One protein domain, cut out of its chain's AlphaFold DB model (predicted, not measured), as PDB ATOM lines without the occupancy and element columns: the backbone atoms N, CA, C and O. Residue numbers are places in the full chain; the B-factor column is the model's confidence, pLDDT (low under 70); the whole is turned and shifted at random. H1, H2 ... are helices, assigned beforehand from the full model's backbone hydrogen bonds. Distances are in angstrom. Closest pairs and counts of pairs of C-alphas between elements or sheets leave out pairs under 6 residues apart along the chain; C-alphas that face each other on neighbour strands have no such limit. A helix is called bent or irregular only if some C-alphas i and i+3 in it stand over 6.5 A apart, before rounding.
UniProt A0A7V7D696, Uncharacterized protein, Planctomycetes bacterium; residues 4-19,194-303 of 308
ATOM      1  N   VAL A   4     118.594 135.251  86.393       82.81
ATOM      2  CA  VAL A   4     118.192 136.662  86.294       82.81
ATOM      3  C   VAL A   4     119.361 137.613  86.586       82.81
ATOM      4  O   VAL A   4     119.571 138.575  85.849       82.81
ATOM      5  N   GLN A   5     120.191 137.308  87.590       88.94
ATOM      6  CA  GLN A   5     121.371 138.111  87.935       88.94
ATOM      7  C   GLN A   5     122.358 138.215  86.767       88.94
ATOM      8  O   GLN A   5     122.931 139.275  86.509       88.94
ATOM      9  N   GLN A   6     122.580 137.101  86.066       92.12
ATOM     10  CA  GLN A   6     123.513 137.057  84.946       92.12
ATOM     11  C   GLN A   6     122.996 137.882  83.763       92.12
ATOM     12  O   GLN A   6     123.778 138.600  83.138       92.12
ATOM     13  N   TRP A   7     121.689 137.829  83.488       94.81
ATOM     14  CA  TRP A   7     121.057 138.656  82.457       94.81
ATOM     15  C   TRP A   7     121.143 140.146  82.768       94.81
ATOM     16  O   TRP A   7     121.457 140.922  81.868       94.81
ATOM     17  N   TRP A   8     120.936 140.558  84.021       94.69
ATOM     18  CA  TRP A   8     121.048 141.972  84.380       94.69
ATOM     19  C   TRP A   8     122.446 142.526  84.189       94.69
ATOM     20  O   TRP A   8     122.603 143.543  83.517       94.69
ATOM     21  N   ARG A   9     123.463 141.811  84.676       95.12
ATOM     22  CA  ARG A   9     124.858 142.195  84.435       95.12
ATOM     23  C   ARG A   9     125.188 142.222  82.946       95.12
ATOM     24  O   ARG A   9     125.894 143.115  82.492       95.12
ATOM     25  N   PHE A  10     124.670 141.267  82.172       96.75
ATOM     26  CA  PHE A  10     124.846 141.260  80.723       96.75
ATOM     27  C   PHE A  10     124.229 142.503  80.064       96.75
ATOM     28  O   PHE A  10     124.905 143.177  79.290       96.75
ATOM     29  N   PHE A  11     122.974 142.844  80.372       97.94
ATOM     30  CA  PHE A  11     122.338 144.031  79.798       97.94
ATOM     31  C   PHE A  11     123.035 145.316  80.246       97.94
ATOM     32  O   PHE A  11     123.338 146.161  79.408       97.94
ATOM     33  N   GLU A  12     123.384 145.439  81.522       97.75
ATOM     34  CA  GLU A  12     124.173 146.563  82.025       97.75
ATOM     35  C   GLU A  12     125.502 146.723  81.269       97.75
ATOM     36  O   GLU A  12     125.855 147.835  80.883       97.75
ATOM     37  N   GLN A  13     126.209 145.633  80.955       97.50
ATOM     38  CA  GLN A  13     127.413 145.685  80.117       97.50
ATOM     39  C   GLN A  13     127.105 146.159  78.691       97.50
ATOM     40  O   GLN A  13     127.804 147.027  78.168       97.50
ATOM     41  N   VAL A  14     126.036 145.645  78.072       97.94
ATOM     42  CA  VAL A  14     125.601 146.049  76.720       97.94
ATOM     43  C   VAL A  14     125.186 147.525  76.658       97.94
ATOM     44  O   VAL A  14     125.269 148.139  75.591       97.94
ATOM     45  N   SER A  15     124.810 148.136  77.785       98.12
ATOM     46  CA  SER A  15     124.490 149.569  77.862       98.12
ATOM     47  C   SER A  15     125.613 150.468  77.338       98.12
ATOM     48  O   SER A  15     125.340 151.576  76.882       98.12
ATOM     49  N   CYS A  16     126.869 149.999  77.345       96.88
ATOM     50  CA  CYS A  16     128.012 150.764  76.857       96.88
ATOM     51  C   CYS A  16     127.813 151.271  75.421       96.88
ATOM     52  O   CYS A  16     128.122 152.428  75.148       96.88
ATOM     53  N   PHE A  17     127.214 150.473  74.533       96.06
ATOM     54  CA  PHE A  17     126.969 150.894  73.155       96.06
ATOM     55  C   PHE A  17     125.892 151.971  73.053       96.06
ATOM     56  O   PHE A  17     126.017 152.890  72.245       96.06
ATOM     57  N   TYR A  18     124.847 151.871  73.879       96.44
ATOM     58  CA  TYR A  18     123.815 152.902  73.955       96.44
ATOM     59  C   TYR A  18     124.418 154.224  74.420       96.44
ATOM     60  O   TYR A  18     124.240 155.248  73.764       96.44
ATOM     61  N   LYS A  19     125.192 154.172  75.511       96.19
ATOM     62  CA  LYS A  19     125.855 155.337  76.093       96.19
ATOM     63  C   LYS A  19     126.734 156.054  75.084       96.19
ATOM     64  O   LYS A  19     126.663 157.268  75.011       96.19
ATOM     65  N   ARG A 194     111.829 155.997  91.268       97.88
ATOM     66  CA  ARG A 194     112.858 155.675  90.259       97.88
ATOM     67  C   ARG A 194     112.335 154.868  89.065       97.88
ATOM     68  O   ARG A 194     112.844 154.995  87.955       97.88
ATOM     69  N   HIS A 195     111.252 154.103  89.239       98.56
ATOM     70  CA  HIS A 195     110.571 153.404  88.143       98.56
ATOM     71  C   HIS A 195     110.084 154.355  87.027       98.56
ATOM     72  O   HIS A 195     109.935 153.936  85.882       98.56
ATOM     73  N   LEU A 196     109.878 155.648  87.308       98.69
ATOM     74  CA  LEU A 196     109.525 156.654  86.301       98.69
ATOM     75  C   LEU A 196     110.677 156.973  85.332       98.69
ATOM     76  O   LEU A 196     110.419 157.510  84.254       98.69
ATOM     77  N   LEU A 197     111.916 156.582  85.651       98.56
ATOM     78  CA  LEU A 197     113.075 156.630  84.749       98.56
ATOM     79  C   LEU A 197     113.139 155.427  83.796       98.56
ATOM     80  O   LEU A 197     114.063 155.315  83.001       98.56
ATOM     81  N   GLN A 198     112.182 154.497  83.852       98.38
ATOM     82  CA  GLN A 198     112.232 153.262  83.071       98.38
ATOM     83  C   GLN A 198     111.290 153.351  81.859       98.38
ATOM     84  O   GLN A 198     110.096 153.061  81.982       98.38
ATOM     85  N   PRO A 199     111.771 153.738  80.660       96.62
ATOM     86  CA  PRO A 199     110.927 153.732  79.474       96.62
ATOM     87  C   PRO A 199     110.543 152.291  79.114       96.62
ATOM     88  O   PRO A 199     111.395 151.455  78.812       96.62
ATOM     89  N   ILE A 200     109.238 152.006  79.121       96.19
ATOM     90  CA  ILE A 200     108.689 150.696  78.748       96.19
ATOM     91  C   ILE A 200     108.139 150.754  77.325       96.19
ATOM     92  O   ILE A 200     106.977 151.111  77.085       96.19
ATOM     93  N   ASP A 201     108.999 150.407  76.370       92.19
ATOM     94  CA  ASP A 201     108.616 150.153  74.985       92.19
ATOM     95  C   ASP A 201     108.345 148.658  74.736       92.19
ATOM     96  O   ASP A 201     108.307 147.842  75.661       92.19
ATOM     97  N   ILE A 202     108.117 148.286  73.474       90.56
ATOM     98  CA  ILE A 202     107.817 146.896  73.126       90.56
ATOM     99  C   ILE A 202     109.006 145.948  73.351       90.56
ATOM    100  O   ILE A 202     108.786 144.777  73.662       90.56
ATOM    101  N   TRP A 203     110.248 146.416  73.212       94.50
ATOM    102  CA  TRP A 203     111.443 145.596  73.407       94.50
ATOM    103  C   TRP A 203     111.713 145.343  74.882       94.50
ATOM    104  O   TRP A 203     111.919 144.192  75.278       94.50
ATOM    105  N   VAL A 204     111.634 146.397  75.694       96.31
ATOM    106  CA  VAL A 204     111.782 146.300  77.147       96.31
ATOM    107  C   VAL A 204     110.680 145.417  77.726       96.31
ATOM    108  O   VAL A 204     110.974 144.462  78.442       96.31
ATOM    109  N   ALA A 205     109.422 145.645  77.331       95.38
ATOM    110  CA  ALA A 205     108.300 144.839  77.802       95.38
ATOM    111  C   ALA A 205     108.451 143.351  77.457       95.38
ATOM    112  O   ALA A 205     108.279 142.500  78.326       95.38
ATOM    113  N   ARG A 206     108.793 143.020  76.203       93.81
ATOM    114  CA  ARG A 206     108.997 141.623  75.782       93.81
ATOM    115  C   ARG A 206     110.114 140.949  76.569       93.81
ATOM    116  O   ARG A 206     109.936 139.816  76.991       93.81
ATOM    117  N   THR A 207     111.228 141.646  76.768       95.56
ATOM    118  CA  THR A 207     112.386 141.103  77.485       95.56
ATOM    119  C   THR A 207     112.037 140.790  78.933       95.56
ATOM    120  O   THR A 207     112.213 139.656  79.359       95.56
ATOM    121  N   VAL A 208     111.457 141.749  79.662       95.38
ATOM    122  CA  VAL A 208     111.071 141.556  81.070       95.38
ATOM    123  C   VAL A 208     110.070 140.411  81.231       95.38
ATOM    124  O   VAL A 208     110.236 139.563  82.101       95.38
ATOM    125  N   ILE A 209     109.064 140.336  80.357       93.75
ATOM    126  CA  ILE A 209     108.055 139.269  80.405       93.75
ATOM    127  C   ILE A 209     108.674 137.886  80.162       93.75
ATOM    128  O   ILE A 209     108.195 136.916  80.738       93.75
ATOM    129  N   LEU A 210     109.701 137.781  79.314       92.06
ATOM    130  CA  LEU A 210     110.408 136.522  79.049       92.06
ATOM    131  C   LEU A 210     111.376 136.139  80.177       92.06
ATOM    132  O   LEU A 210     111.588 134.954  80.408       92.06
ATOM    133  N   LEU A 211     111.960 137.120  80.870       92.38
ATOM    134  CA  LEU A 211     112.840 136.873  82.016       92.38
ATOM    135  C   LEU A 211     112.076 136.336  83.236       92.38
ATOM    136  O   LEU A 211     112.654 135.591  84.021       92.38
ATOM    137  N   ASP A 212     110.796 136.692  83.386       91.38
ATOM    138  CA  ASP A 212     109.931 136.190  84.458       91.38
ATOM    139  C   ASP A 212     108.506 135.914  83.955       91.38
ATOM    140  O   ASP A 212     107.541 136.654  84.182       91.38
ATOM    141  N   GLU A 213     108.375 134.806  83.227       86.06
ATOM    142  CA  GLU A 213     107.090 134.402  82.659       86.06
ATOM    143  C   GLU A 213     106.050 134.049  83.725       86.06
ATOM    144  O   GLU A 213     104.849 134.171  83.470       86.06
ATOM    145  N   ASN A 214     106.491 133.631  84.912       87.50
ATOM    146  CA  ASN A 214     105.604 133.277  86.011       87.50
ATOM    147  C   ASN A 214     104.916 134.532  86.557       87.50
ATOM    148  O   ASN A 214     103.683 134.575  86.632       87.50
ATOM    149  N   GLU A 215     105.684 135.589  86.847       90.88
ATOM    150  CA  GLU A 215     105.142 136.856  87.347       90.88
ATOM    151  C   GLU A 215     104.275 137.582  86.296       90.88
ATOM    152  O   GLU A 215     103.300 138.273  86.637       90.88
ATOM    153  N   PHE A 216     104.593 137.409  85.005       94.06
ATOM    154  CA  PHE A 216     103.969 138.147  83.900       94.06
ATOM    155  C   PHE A 216     103.187 137.297  82.889       94.06
ATOM    156  O   PHE A 216     102.881 137.766  81.786       94.06
ATOM    157  N   SER A 217     102.765 136.092  83.268       90.31
ATOM    158  CA  SER A 217     102.013 135.150  82.417       90.31
ATOM    159  C   SER A 217     100.813 135.793  81.703       90.31
ATOM    160  O   SER A 217     100.638 135.656  80.487       90.31
ATOM    161  N   LYS A 218     100.026 136.601  82.426       90.31
ATOM    162  CA  LYS A 218      98.880 137.347  81.869       90.31
ATOM    163  C   LYS A 218      99.297 138.371  80.804       90.31
ATOM    164  O   LYS A 218      98.570 138.573  79.830       90.31
ATOM    165  N   LEU A 219     100.452 139.025  80.959       92.19
ATOM    166  CA  LEU A 219     100.948 140.022  80.002       92.19
ATOM    167  C   LEU A 219     101.528 139.366  78.746       92.19
ATOM    168  O   LEU A 219     101.319 139.879  77.645       92.19
ATOM    169  N   LYS A 220     102.165 138.195  78.888       87.62
ATOM    170  CA  LYS A 220     102.635 137.380  77.757       87.62
ATOM    171  C   LYS A 220     101.493 137.076  76.782       87.62
ATOM    172  O   LYS A 220     101.646 137.272  75.576       87.62
ATOM    173  N   GLY A 221     100.329 136.681  77.306       85.62
ATOM    174  CA  GLY A 221      99.120 136.455  76.507       85.62
ATOM    175  C   GLY A 221      98.634 137.713  75.774       85.62
ATOM    176  O   GLY A 221      98.322 137.649  74.586       85.62
ATOM    177  N   LYS A 222      98.630 138.879  76.439       88.38
ATOM    178  CA  LYS A 222      98.241 140.157  75.811       88.38
ATOM    179  C   LYS A 222      99.124 140.492  74.604       88.38
ATOM    180  O   LYS A 222      98.589 140.762  73.531       88.38
ATOM    181  N   ILE A 223     100.449 140.435  74.764       85.50
ATOM    182  CA  ILE A 223     101.395 140.793  73.693       85.50
ATOM    183  C   ILE A 223     101.313 139.810  72.523       85.50
ATOM    184  O   ILE A 223     101.319 140.249  71.374       85.50
ATOM    185  N   LYS A 224     101.205 138.500  72.791       83.38
ATOM    186  CA  LYS A 224     101.035 137.486  71.733       83.38
ATOM    187  C   LYS A 224      99.786 137.736  70.888       83.38
ATOM    188  O   LYS A 224      99.836 137.580  69.676       83.38
ATOM    189  N   ASN A 225      98.711 138.209  71.516       83.81
ATOM    190  CA  ASN A 225      97.450 138.534  70.850       83.81
ATOM    191  C   ASN A 225      97.425 139.950  70.240       83.81
ATOM    192  O   ASN A 225      96.352 140.479  69.962       83.81
ATOM    193  N   GLY A 226      98.582 140.610  70.101       79.94
ATOM    194  CA  GLY A 226      98.691 141.947  69.514       79.94
ATOM    195  C   GLY A 226      98.083 143.074  70.358       79.94
ATOM    196  O   GLY A 226      97.924 144.188  69.863       79.94
ATOM    197  N   ARG A 227      97.734 142.825  71.629       84.12
ATOM    198  CA  ARG A 227      97.152 143.849  72.508       84.12
ATOM    199  C   ARG A 227      98.246 144.742  73.087       84.12
ATOM    200  O   ARG A 227      99.248 144.254  73.611       84.12
ATOM    201  N   SER A 228      98.020 146.055  73.057       85.44
ATOM    202  CA  SER A 228      98.889 147.018  73.737       85.44
ATOM    203  C   SER A 228      98.789 146.865  75.256       85.44
ATOM    204  O   SER A 228      97.704 146.670  75.804       85.44
ATOM    205  N   LEU A 229      99.921 147.019  75.940       91.12
ATOM    206  CA  LEU A 229      99.959 147.140  77.394       91.12
ATOM    207  C   LEU A 229      99.336 148.469  77.829       91.12
ATOM    208  O   LEU A 229      99.593 149.509  77.210       91.12
ATOM    209  N   ASN A 230      98.534 148.429  78.892       92.12
ATOM    210  CA  ASN A 230      98.014 149.642  79.519       92.12
ATOM    211  C   ASN A 230      99.069 150.258  80.461       92.12
ATOM    212  O   ASN A 230     100.132 149.683  80.693       92.12
ATOM    213  N   ASN A 231      98.781 151.432  81.020       91.44
ATOM    214  CA  ASN A 231      99.747 152.133  81.869       91.44
ATOM    215  C   ASN A 231     100.060 151.392  83.176       91.44
ATOM    216  O   ASN A 231     101.211 151.395  83.593       91.44
ATOM    217  N   LYS A 232      99.084 150.705  83.785       94.31
ATOM    218  CA  LYS A 232      99.320 149.899  84.995       94.31
ATOM    219  C   LYS A 232     100.263 148.727  84.708       94.31
ATOM    220  O   LYS A 232     101.169 148.472  85.490       94.31
ATOM    221  N   ASP A 233     100.084 148.063  83.565       95.31
ATOM    222  CA  ASP A 233     100.966 146.981  83.120       95.31
ATOM    223  C   ASP A 233     102.410 147.497  82.949       95.31
ATOM    224  O   ASP A 233     103.353 146.848  83.389       95.31
ATOM    225  N   LYS A 234     102.589 148.682  82.345       95.81
ATOM    226  CA  LYS A 234     103.914 149.298  82.154       95.81
ATOM    227  C   LYS A 234     104.571 149.706  83.472       95.81
ATOM    228  O   LYS A 234     105.753 149.442  83.639       95.81
ATOM    229  N   VAL A 235     103.821 150.301  84.401       96.88
ATOM    230  CA  VAL A 235     104.342 150.660  85.734       96.88
ATOM    231  C   VAL A 235     104.840 149.414  86.462       96.88
ATOM    232  O   VAL A 235     105.978 149.410  86.918       96.88
ATOM    233  N   LYS A 236     104.069 148.317  86.446       97.19
ATOM    234  CA  LYS A 236     104.497 147.052  87.061       97.19
ATOM    235  C   LYS A 236     105.823 146.540  86.477       97.19
ATOM    236  O   LYS A 236     106.688 146.081  87.214       97.19
ATOM    237  N   LEU A 237     105.997 146.617  85.154       97.62
ATOM    238  CA  LEU A 237     107.249 146.220  84.496       97.62
ATOM    239  C   LEU A 237     108.420 147.135  84.891       97.62
ATOM    240  O   LEU A 237     109.518 146.647  85.130       97.62
ATOM    241  N   ALA A 238     108.188 148.447  84.976       98.25
ATOM    242  CA  ALA A 238     109.190 149.426  85.389       98.25
ATOM    243  C   ALA A 238     109.654 149.220  86.841       98.25
ATOM    244  O   ALA A 238     110.855 149.177  87.101       98.25
ATOM    245  N   GLU A 239     108.717 149.036  87.772       98.12
ATOM    246  CA  GLU A 239     109.005 148.724  89.179       98.12
ATOM    247  C   GLU A 239     109.779 147.411  89.309       98.12
ATOM    248  O   GLU A 239     110.722 147.308  90.095       98.12
ATOM    249  N   TRP A 240     109.426 146.415  88.491       97.31
ATOM    250  CA  TRP A 240     110.133 145.144  88.457       97.31
ATOM    251  C   TRP A 240     111.592 145.300  88.012       97.31
ATOM    252  O   TRP A 240     112.466 144.725  88.657       97.31
ATOM    253  N   ILE A 241     111.877 146.105  86.977       97.94
ATOM    254  CA  ILE A 241     113.257 146.385  86.537       97.94
ATOM    255  C   ILE A 241     114.072 146.995  87.679       97.94
ATOM    256  O   ILE A 241     115.182 146.530  87.935       97.94
ATOM    257  N   VAL A 242     113.527 147.997  88.379       97.94
ATOM    258  CA  VAL A 242     114.218 148.665  89.496       97.94
ATOM    259  C   VAL A 242     114.519 147.671  90.614       97.94
ATOM    260  O   VAL A 242     115.688 147.434  90.914       97.94
ATOM    261  N   ARG A 243     113.486 146.993  91.133       96.38
ATOM    262  CA  ARG A 243     113.614 146.010  92.221       96.38
ATOM    263  C   ARG A 243     114.630 144.918  91.896       96.38
ATOM    264  O   ARG A 243     115.436 144.536  92.741       96.38
ATOM    265  N   GLN A 244     114.573 144.377  90.681       95.75
ATOM    266  CA  GLN A 244     115.471 143.299  90.288       95.75
ATOM    267  C   GLN A 244     116.897 143.789  90.049       95.75
ATOM    268  O   GLN A 244     117.831 143.065  90.373       95.75
ATOM    269  N   SER A 245     117.093 144.990  89.511       95.94
ATOM    270  CA  SER A 245     118.440 145.537  89.322       95.94
ATOM    271  C   SER A 245     119.109 145.796  90.674       95.94
ATOM    272  O   SER A 245     120.220 145.320  90.904       95.94
ATOM    273  N   GLU A 246     118.392 146.418  91.615       93.88
ATOM    274  CA  GLU A 246     118.870 146.679  92.980       93.88
ATOM    275  C   GLU A 246     119.207 145.380  93.724       93.88
ATOM    276  O   GLU A 246     120.323 145.220  94.219       93.88
ATOM    277  N   GLY A 247     118.302 144.394  93.703       93.38
ATOM    278  CA  GLY A 247     118.536 143.081  94.313       93.38
ATOM    279  C   GLY A 247     119.692 142.283  93.690       93.38
ATOM    280  O   GLY A 247     120.149 141.305  94.277       93.38
ATOM    281  N   ASN A 248     120.182 142.687  92.514       92.50
ATOM    282  CA  ASN A 248     121.295 142.049  91.809       92.50
ATOM    283  C   ASN A 248     122.561 142.921  91.730       92.50
ATOM    284  O   ASN A 248     123.516 142.523  91.051       92.50
ATOM    285  N   ALA A 249     122.589 144.053  92.450       92.50
ATOM    286  CA  ALA A 249     123.666 145.044  92.430       92.50
ATOM    287  C   ALA A 249     124.016 145.525  91.006       92.50
ATOM    288  O   ALA A 249     125.185 145.591  90.634       92.50
ATOM    289  N   ALA A 250     122.986 145.812  90.207       95.44
ATOM    290  CA  ALA A 250     123.085 146.402  88.874       95.44
ATOM    291  C   ALA A 250     122.359 147.755  88.847       95.44
ATOM    292  O   ALA A 250     121.395 147.966  89.586       95.44
ATOM    293  N   ASN A 251     122.783 148.667  87.975       97.31
ATOM    294  CA  ASN A 251     122.118 149.952  87.798       97.31
ATOM    295  C   ASN A 251     120.854 149.802  86.909       97.31
ATOM    296  O   ASN A 251     120.986 149.423  85.740       97.31
ATOM    297  N   PRO A 252     119.638 150.125  87.408       97.75
ATOM    298  CA  PRO A 252     118.389 149.999  86.651       97.75
ATOM    299  C   PRO A 252     118.368 150.765  85.322       97.75
ATOM    300  O   PRO A 252     117.850 150.268  84.319       97.75
ATOM    301  N   GLU A 253     118.911 151.981  85.285       98.31
ATOM    302  CA  GLU A 253     118.923 152.822  84.087       98.31
ATOM    303  C   GLU A 253     119.835 152.223  83.008       98.31
ATOM    304  O   GLU A 253     119.417 152.087  81.855       98.31
ATOM    305  N   LEU A 254     121.042 151.781  83.385       98.50
ATOM    306  CA  LEU A 254     121.978 151.112  82.475       98.50
ATOM    307  C   LEU A 254     121.418 149.790  81.962       98.50
ATOM    308  O   LEU A 254     121.498 149.487  80.773       98.50
ATOM    309  N   VAL A 255     120.804 149.014  82.844       98.38
ATOM    310  CA  VAL A 255     120.095 147.792  82.487       98.38
ATOM    311  C   VAL A 255     119.040 148.055  81.402       98.38
ATOM    312  O   VAL A 255     118.994 147.344  80.393       98.38
ATOM    313  N   ASN A 256     118.216 149.091  81.566       98.44
ATOM    314  CA  ASN A 256     117.176 149.440  80.601       98.44
ATOM    315  C   ASN A 256     117.765 149.888  79.256       98.44
ATOM    316  O   ASN A 256     117.328 149.405  78.205       98.44
ATOM    317  N   MET A 257     118.800 150.739  79.277       98.31
ATOM    318  CA  MET A 257     119.567 151.118  78.081       98.31
ATOM    319  C   MET A 257     120.114 149.881  77.354       98.31
ATOM    320  O   MET A 257     120.014 149.766  76.130       98.31
ATOM    321  N   GLY A 258     120.649 148.932  78.120       98.31
ATOM    322  CA  GLY A 258     121.187 147.665  77.655       98.31
ATOM    323  C   GLY A 258     120.165 146.772  76.969       98.31
ATOM    324  O   GLY A 258     120.400 146.325  75.845       98.31
ATOM    325  N   ILE A 259     119.012 146.545  77.607       98.19
ATOM    326  CA  ILE A 259     117.902 145.793  77.004       98.19
ATOM    327  C   ILE A 259     117.494 146.444  75.687       98.19
ATOM    328  O   ILE A 259     117.377 145.762  74.665       98.19
ATOM    329  N   TRP A 260     117.274 147.759  75.712       97.12
ATOM    330  CA  TRP A 260     116.799 148.489  74.550       97.12
ATOM    331  C   TRP A 260     117.780 148.378  73.378       97.12
ATOM    332  O   TRP A 260     117.378 148.027  72.264       97.12
ATOM    333  N   TYR A 261     119.074 148.603  73.625       97.69
ATOM    334  CA  TYR A 261     120.109 148.508  72.596       97.69
ATOM    335  C   TYR A 261     120.279 147.077  72.088       97.69
ATOM    336  O   TYR A 261     120.282 146.848  70.877       97.69
ATOM    337  N   PHE A 262     120.358 146.098  72.996       98.06
ATOM    338  CA  PHE A 262     120.475 144.692  72.621       98.06
ATOM    339  C   PHE A 262     119.334 144.289  71.689       98.06
ATOM    340  O   PHE A 262     119.564 143.748  70.610       98.06
ATOM    341  N   CYS A 263     118.096 144.596  72.061       96.69
ATOM    342  CA  CYS A 263     116.936 144.186  71.283       96.69
ATOM    343  C   CYS A 263     116.850 144.901  69.932       96.69
ATOM    344  O   CYS A 263     116.599 144.257  68.913       96.69
ATOM    345  N   SER A 264     117.073 146.216  69.909       94.56
ATOM    346  CA  SER A 264     116.894 147.033  68.704       94.56
ATOM    347  C   SER A 264     118.051 146.927  67.709       94.56
ATOM    348  O   SER A 264     117.814 147.034  66.506       94.56
ATOM    349  N   ARG A 265     119.290 146.706  68.175       96.00
ATOM    350  CA  ARG A 265     120.500 146.730  67.332       96.00
ATOM    351  C   ARG A 265     121.207 145.386  67.197       96.00
ATOM    352  O   ARG A 265     121.769 145.125  66.142       96.00
ATOM    353  N   ILE A 266     121.159 144.527  68.217       96.12
ATOM    354  CA  ILE A 266     121.906 143.258  68.224       96.12
ATOM    355  C   ILE A 266     120.998 142.086  67.838       96.12
ATOM    356  O   ILE A 266     121.276 141.359  66.881       96.12
ATOM    357  N   ALA A 267     119.891 141.900  68.561       95.81
ATOM    358  CA  ALA A 267     118.913 140.851  68.295       95.81
ATOM    359  C   ALA A 267     118.028 141.185  67.089       95.81
ATOM    360  O   ALA A 267     117.689 140.272  66.342       95.81
ATOM    361  N   THR A 268     117.676 142.460  66.897       93.56
ATOM    362  CA  THR A 268     116.948 143.053  65.751       93.56
ATOM    363  C   THR A 268     115.561 142.483  65.426       93.56
ATOM    364  O   THR A 268     114.819 143.084  64.652       93.56
ATOM    365  N   SER A 269     115.155 141.356  66.014       92.94
ATOM    366  CA  SER A 269     113.842 140.748  65.808       92.94
ATOM    367  C   SER A 269     113.323 140.049  67.063       92.94
ATOM    368  O   SER A 269     114.081 139.534  67.887       92.94
ATOM    369  N   GLY A 270     111.992 139.979  67.185       90.31
ATOM    370  CA  GLY A 270     111.343 139.236  68.270       90.31
ATOM    371  C   GLY A 270     111.674 137.740  68.237       90.31
ATOM    372  O   GLY A 270     111.829 137.129  69.287       90.31
ATOM    373  N   TYR A 271     111.851 137.161  67.045       91.25
ATOM    374  CA  TYR A 271     112.274 135.768  66.886       91.25
ATOM    375  C   TYR A 271     113.652 135.520  67.514       91.25
ATOM    376  O   TYR A 271     113.804 134.612  68.333       91.25
ATOM    377  N   ARG A 272     114.648 136.356  67.185       92.88
ATOM    378  CA  ARG A 272     116.004 136.227  67.737       92.88
ATOM    379  C   ARG A 272     116.021 136.472  69.243       92.88
ATOM    380  O   ARG A 272     116.676 135.714  69.949       92.88
ATOM    381  N   LEU A 273     115.259 137.453  69.732       93.88
ATOM    382  CA  LEU A 273     115.102 137.696  71.168       93.88
ATOM    383  C   LEU A 273     114.557 136.457  71.900       93.88
ATOM    384  O   LEU A 273     115.173 136.005  72.859       93.88
ATOM    385  N   ASN A 274     113.464 135.860  71.409       91.25
ATOM    386  CA  ASN A 274     112.897 134.639  71.995       91.25
ATOM    387  C   ASN A 274     113.915 133.488  72.020       91.25
ATOM    388  O   ASN A 274     114.044 132.812  73.029       91.25
ATOM    389  N   ARG A 275     114.678 133.282  70.938       91.19
ATOM    390  CA  ARG A 275     115.703 132.220  70.868       91.19
ATOM    391  C   ARG A 275     116.883 132.442  71.809       91.19
ATOM    392  O   ARG A 275     117.547 131.477  72.186       91.19
ATOM    393  N   VAL A 276     117.180 133.694  72.139       93.00
ATOM    394  CA  VAL A 276     118.240 134.056  73.082       93.00
ATOM    395  C   VAL A 276     117.779 133.859  74.528       93.00
ATOM    396  O   VAL A 276     118.571 133.394  75.338       93.00
ATOM    397  N   LEU A 277     116.510 134.147  74.830       90.62
ATOM    398  CA  LEU A 277     115.923 134.021  76.173       90.62
ATOM    399  C   LEU A 277     115.235 132.665  76.434       90.62
ATOM    400  O   LEU A 277     114.711 132.446  77.517       90.62
ATOM    401  N   GLU A 278     115.250 131.744  75.466       86.31
ATOM    402  CA  GLU A 278     114.644 130.402  75.560       86.31
ATOM    403  C   GLU A 278     115.208 129.568  76.721       86.31
ATOM    404  O   GLU A 278     114.476 128.811  77.351       86.31
ATOM    405  N   ASN A 279     116.502 129.723  77.017       84.94
ATOM    406  CA  ASN A 279     117.144 129.119  78.178       84.94
ATOM    407  C   ASN A 279     117.778 130.214  79.037       84.94
ATOM    408  O   ASN A 279     118.891 130.663  78.767       84.94
ATOM    409  N   LEU A 280     117.075 130.624  80.092       86.00
ATOM    410  CA  LEU A 280     117.529 131.699  80.976       86.00
ATOM    411  C   LEU A 280     118.829 131.362  81.722       86.00
ATOM    412  O   LEU A 280     119.535 132.278  82.128       86.00
ATOM    413  N   ASN A 281     119.184 130.081  81.854       85.50
ATOM    414  CA  ASN A 281     120.439 129.650  82.477       85.50
ATOM    415  C   ASN A 281     121.643 129.692  81.512       85.50
ATOM    416  O   ASN A 281     122.755 129.366  81.923       85.50
ATOM    417  N   ASP A 282     121.450 130.057  80.237       84.75
ATOM    418  CA  ASP A 282     122.504 130.034  79.219       84.75
ATOM    419  C   ASP A 282     122.604 131.350  78.428       84.75
ATOM    420  O   ASP A 282     121.867 131.614  77.477       84.75
ATOM    421  N   LEU A 283     123.614 132.153  78.770       92.31
ATOM    422  CA  LEU A 283     123.938 133.403  78.079       92.31
ATOM    423  C   LEU A 283     124.732 133.222  76.775       92.31
ATOM    424  O   LEU A 283     124.991 134.219  76.095       92.31
ATOM    425  N   ARG A 284     125.163 132.007  76.397       93.00
ATOM    426  CA  ARG A 284     126.100 131.805  75.270       93.00
ATOM    427  C   ARG A 284     125.584 132.401  73.969       93.00
ATOM    428  O   ARG A 284     126.342 133.049  73.250       93.00
ATOM    429  N   ARG A 285     124.288 132.238  73.679       93.62
ATOM    430  CA  ARG A 285     123.668 132.822  72.478       93.62
ATOM    431  C   ARG A 285     123.688 134.350  72.522       93.62
ATOM    432  O   ARG A 285     124.058 134.965  71.528       93.62
ATOM    433  N   ALA A 286     123.333 134.959  73.656       95.25
ATOM    434  CA  ALA A 286     123.342 136.414  73.814       95.25
ATOM    435  C   ALA A 286     124.747 136.998  73.641       95.25
ATOM    436  O   ALA A 286     124.936 137.926  72.855       95.25
ATOM    437  N   LYS A 287     125.731 136.398  74.324       96.06
ATOM    438  CA  LYS A 287     127.145 136.783  74.247       96.06
ATOM    439  C   LYS A 287     127.681 136.652  72.828       96.06
ATOM    440  O   LYS A 287     128.175 137.629  72.289       96.06
ATOM    441  N   SER A 288     127.439 135.519  72.166       95.94
ATOM    442  CA  SER A 288     127.848 135.319  70.772       95.94
ATOM    443  C   SER A 288     127.280 136.385  69.827       95.94
ATOM    444  O   SER A 288     127.969 136.822  68.906       95.94
ATOM    445  N   LEU A 289     126.036 136.835  70.038       96.00
ATOM    446  CA  LEU A 289     125.475 137.930  69.244       96.00
ATOM    447  C   LEU A 289     126.137 139.277  69.550       96.00
ATOM    448  O   LEU A 289     126.411 140.029  68.615       96.00
ATOM    449  N   ALA A 290     126.396 139.579  70.822       96.50
ATOM    450  CA  ALA A 290     127.092 140.799  71.221       96.50
ATOM    451  C   ALA A 290     128.535 140.833  70.686       96.50
ATOM    452  O   ALA A 290     128.952 141.845  70.133       96.50
ATOM    453  N   ASP A 291     129.261 139.715  70.747       96.69
ATOM    454  CA  ASP A 291     130.631 139.595  70.234       96.69
ATOM    455  C   ASP A 291     130.681 139.814  68.718       96.69
ATOM    456  O   ASP A 291     131.507 140.577  68.216       96.69
ATOM    457  N   LYS A 292     129.739 139.213  67.976       96.25
ATOM    458  CA  LYS A 292     129.592 139.454  66.533       96.25
ATOM    459  C   LYS A 292     129.307 140.923  66.226       96.25
ATOM    460  O   LYS A 292     129.860 141.457  65.268       96.25
ATOM    461  N   HIS A 293     128.475 141.579  67.035       96.12
ATOM    462  CA  HIS A 293     128.192 143.011  66.900       96.12
ATOM    463  C   HIS A 293     129.447 143.861  67.134       96.12
ATOM    464  O   HIS A 293     129.739 144.754  66.343       96.12
ATOM    465  N   VAL A 294     130.243 143.539  68.159       95.56
ATOM    466  CA  VAL A 294     131.528 144.206  68.432       95.56
ATOM    467  C   VAL A 294     132.492 144.037  67.261       95.56
ATOM    468  O   VAL A 294     133.115 145.008  66.834       95.56
ATOM    469  N   MET A 295     132.622 142.818  66.731       95.38
ATOM    470  CA  MET A 295     133.467 142.546  65.566       95.38
ATOM    471  C   MET A 295     133.014 143.346  64.345       95.38
ATOM    472  O   MET A 295     133.852 143.919  63.653       95.38
ATOM    473  N   TRP A 296     131.705 143.422  64.105       93.88
ATOM    474  CA  TRP A 296     131.146 144.212  63.013       93.88
ATOM    475  C   TRP A 296     131.486 145.702  63.154       93.88
ATOM    476  O   TRP A 296     132.009 146.278  62.204       93.88
ATOM    477  N   ILE A 297     131.301 146.300  64.342       91.62
ATOM    478  CA  ILE A 297     131.689 147.700  64.602       91.62
ATOM    479  C   ILE A 297     133.189 147.898  64.356       91.62
ATOM    480  O   ILE A 297     133.576 148.811  63.635       91.62
ATOM    481  N   LYS A 298     134.045 147.032  64.917       90.94
ATOM    482  CA  LYS A 298     135.505 147.139  64.760       90.94
ATOM    483  C   LYS A 298     135.933 147.070  63.295       90.94
ATOM    484  O   LYS A 298     136.789 147.845  62.881       90.94
ATOM    485  N   ASN A 299     135.350 146.159  62.522       90.50
ATOM    486  CA  ASN A 299     135.655 146.019  61.100       90.50
ATOM    487  C   ASN A 299     135.153 147.223  60.296       90.50
ATOM    488  O   ASN A 299     135.883 147.717  59.445       90.50
ATOM    489  N   ALA A 300     133.956 147.736  60.601       88.38
ATOM    490  CA  ALA A 300     133.452 148.962  59.990       88.38
ATOM    491  C   ALA A 300     134.387 150.150  60.274       88.38
ATOM    492  O   ALA A 300     134.766 150.854  59.350       88.38
ATOM    493  N   CYS A 301     134.846 150.328  61.519       84.75
ATOM    494  CA  CYS A 301     135.790 151.393  61.865       84.75
ATOM    495  C   CYS A 301     137.129 151.281  61.122       84.75
ATOM    496  O   CYS A 301     137.671 152.307  60.730       84.75
ATOM    497  N   LYS A 302     137.657 150.066  60.918       83.69
ATOM    498  CA  LYS A 302     138.884 149.855  60.128       83.69
ATOM    499  C   LYS A 302     138.689 150.241  58.665       83.69
ATOM    500  O   LYS A 302     139.509 150.961  58.119       83.69
ATOM    501  N   ASN A 303     137.588 149.804  58.060       78.06
ATOM    502  CA  ASN A 303     137.313 150.042  56.642       78.06
ATOM    503  C   ASN A 303     136.854 151.481  56.350       78.06
ATOM    504  O   ASN A 303     136.868 151.907  55.204       78.06
TER     505      ASN A 303
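This is residues 4 to 19 and 194 to 303 of the 308 residues of an uncharacterized protein of Planctomycetes bacterium (UniProt A0A7V7D696). Crossed helices make a compact body around H6 and H3, with H1 crossing H6 closely and H4 folding back on H3 as a helical hairpin. H5 covers the beginning of H6 and part of H3, H7 packs on H3, and H8, the longest helix, crosses the far end of H6 and sticks out with residues 295 to 303. The printed part has 126 residues with eight named helices, H1 to H8 in chain order, and no named strand; the class is all helix. It is compact, with a radius of gyration of the C-alphas of 14.4 A, yet elongated in outline, spanning 47 by 30 by 25 A.

H1, residues 4 to 19, has a kink of 26 degrees near residue 13. It touches H6, residues 252 to 267, about perpendicular at 77 degrees, with closest C-alphas Ser 15 and Gly 258, 3.8 A apart. H2, residues 194 to 197, touches residues 235 to 242 of H5, residues 231 to 247, closest at the C-alphas of His 195 and Ala 238, 5.0 A. H3, residues 202 to 211, and H4, residues 213 to 224, form a hairpin, opposite ways at a steep tilt of 37 degrees, only just past shallow; the C-alphas of Ile 209 and Phe 216 come closest, 5.5 A. H3 also touches H5 at a steep tilt of 55 degrees, Ala 205 to Leu 237 being the closest C-alphas at 6.9 A. H3 touches H6 about perpendicular at 76 degrees, with the C-alphas of Trp 203 and Cys 263 closest at 6.1 A. H7, residues 270 to 277, touches H3 at a shallow tilt of 30 degrees, the same way, with closest C-alphas Leu 210 and Leu 277, 6.7 A apart. Residues 289 to 293 of H8, residues 284 to 303, touch residues 262 to 267 of H6, closest at the C-alphas of Ile 266 and His 293, 6.4 A. H4 and H6 are apart. Every O i to N i+4 pair is within hydrogen-bond range in H3, H5, H7 and H8; the counts are 9 of 12 in H1, 6 of 8 in H4 and 11 of 12 in H6, and H2 is too short for such a pair.

H1 begins at C-alpha 4, (118.192, 136.662, 86.294), and is 22.6 A long. H5 measures 24.3 A and H6 20.5 A. H4 is irregular, with C-alphas 215 and 218 8.3 A apart, and H6 only just, with C-alphas 264 and 267 6.52 A apart. H8, 28.4 A long, ends at C-alpha 303, (137.313, 150.042, 56.642).

The C-alphas farthest apart are those of Lys 218 and Asn 303, 47.7 A. Residues 20 to 193 are not printed, and C-alphas 19 and 194 are 19.2 A apart across the cut. Of the links printed whole, H4 to H5 and H7 to H8 are short but not tight and the others are tight. The mean pLDDT of the printed part is 93.4, and no printed residue is under 70.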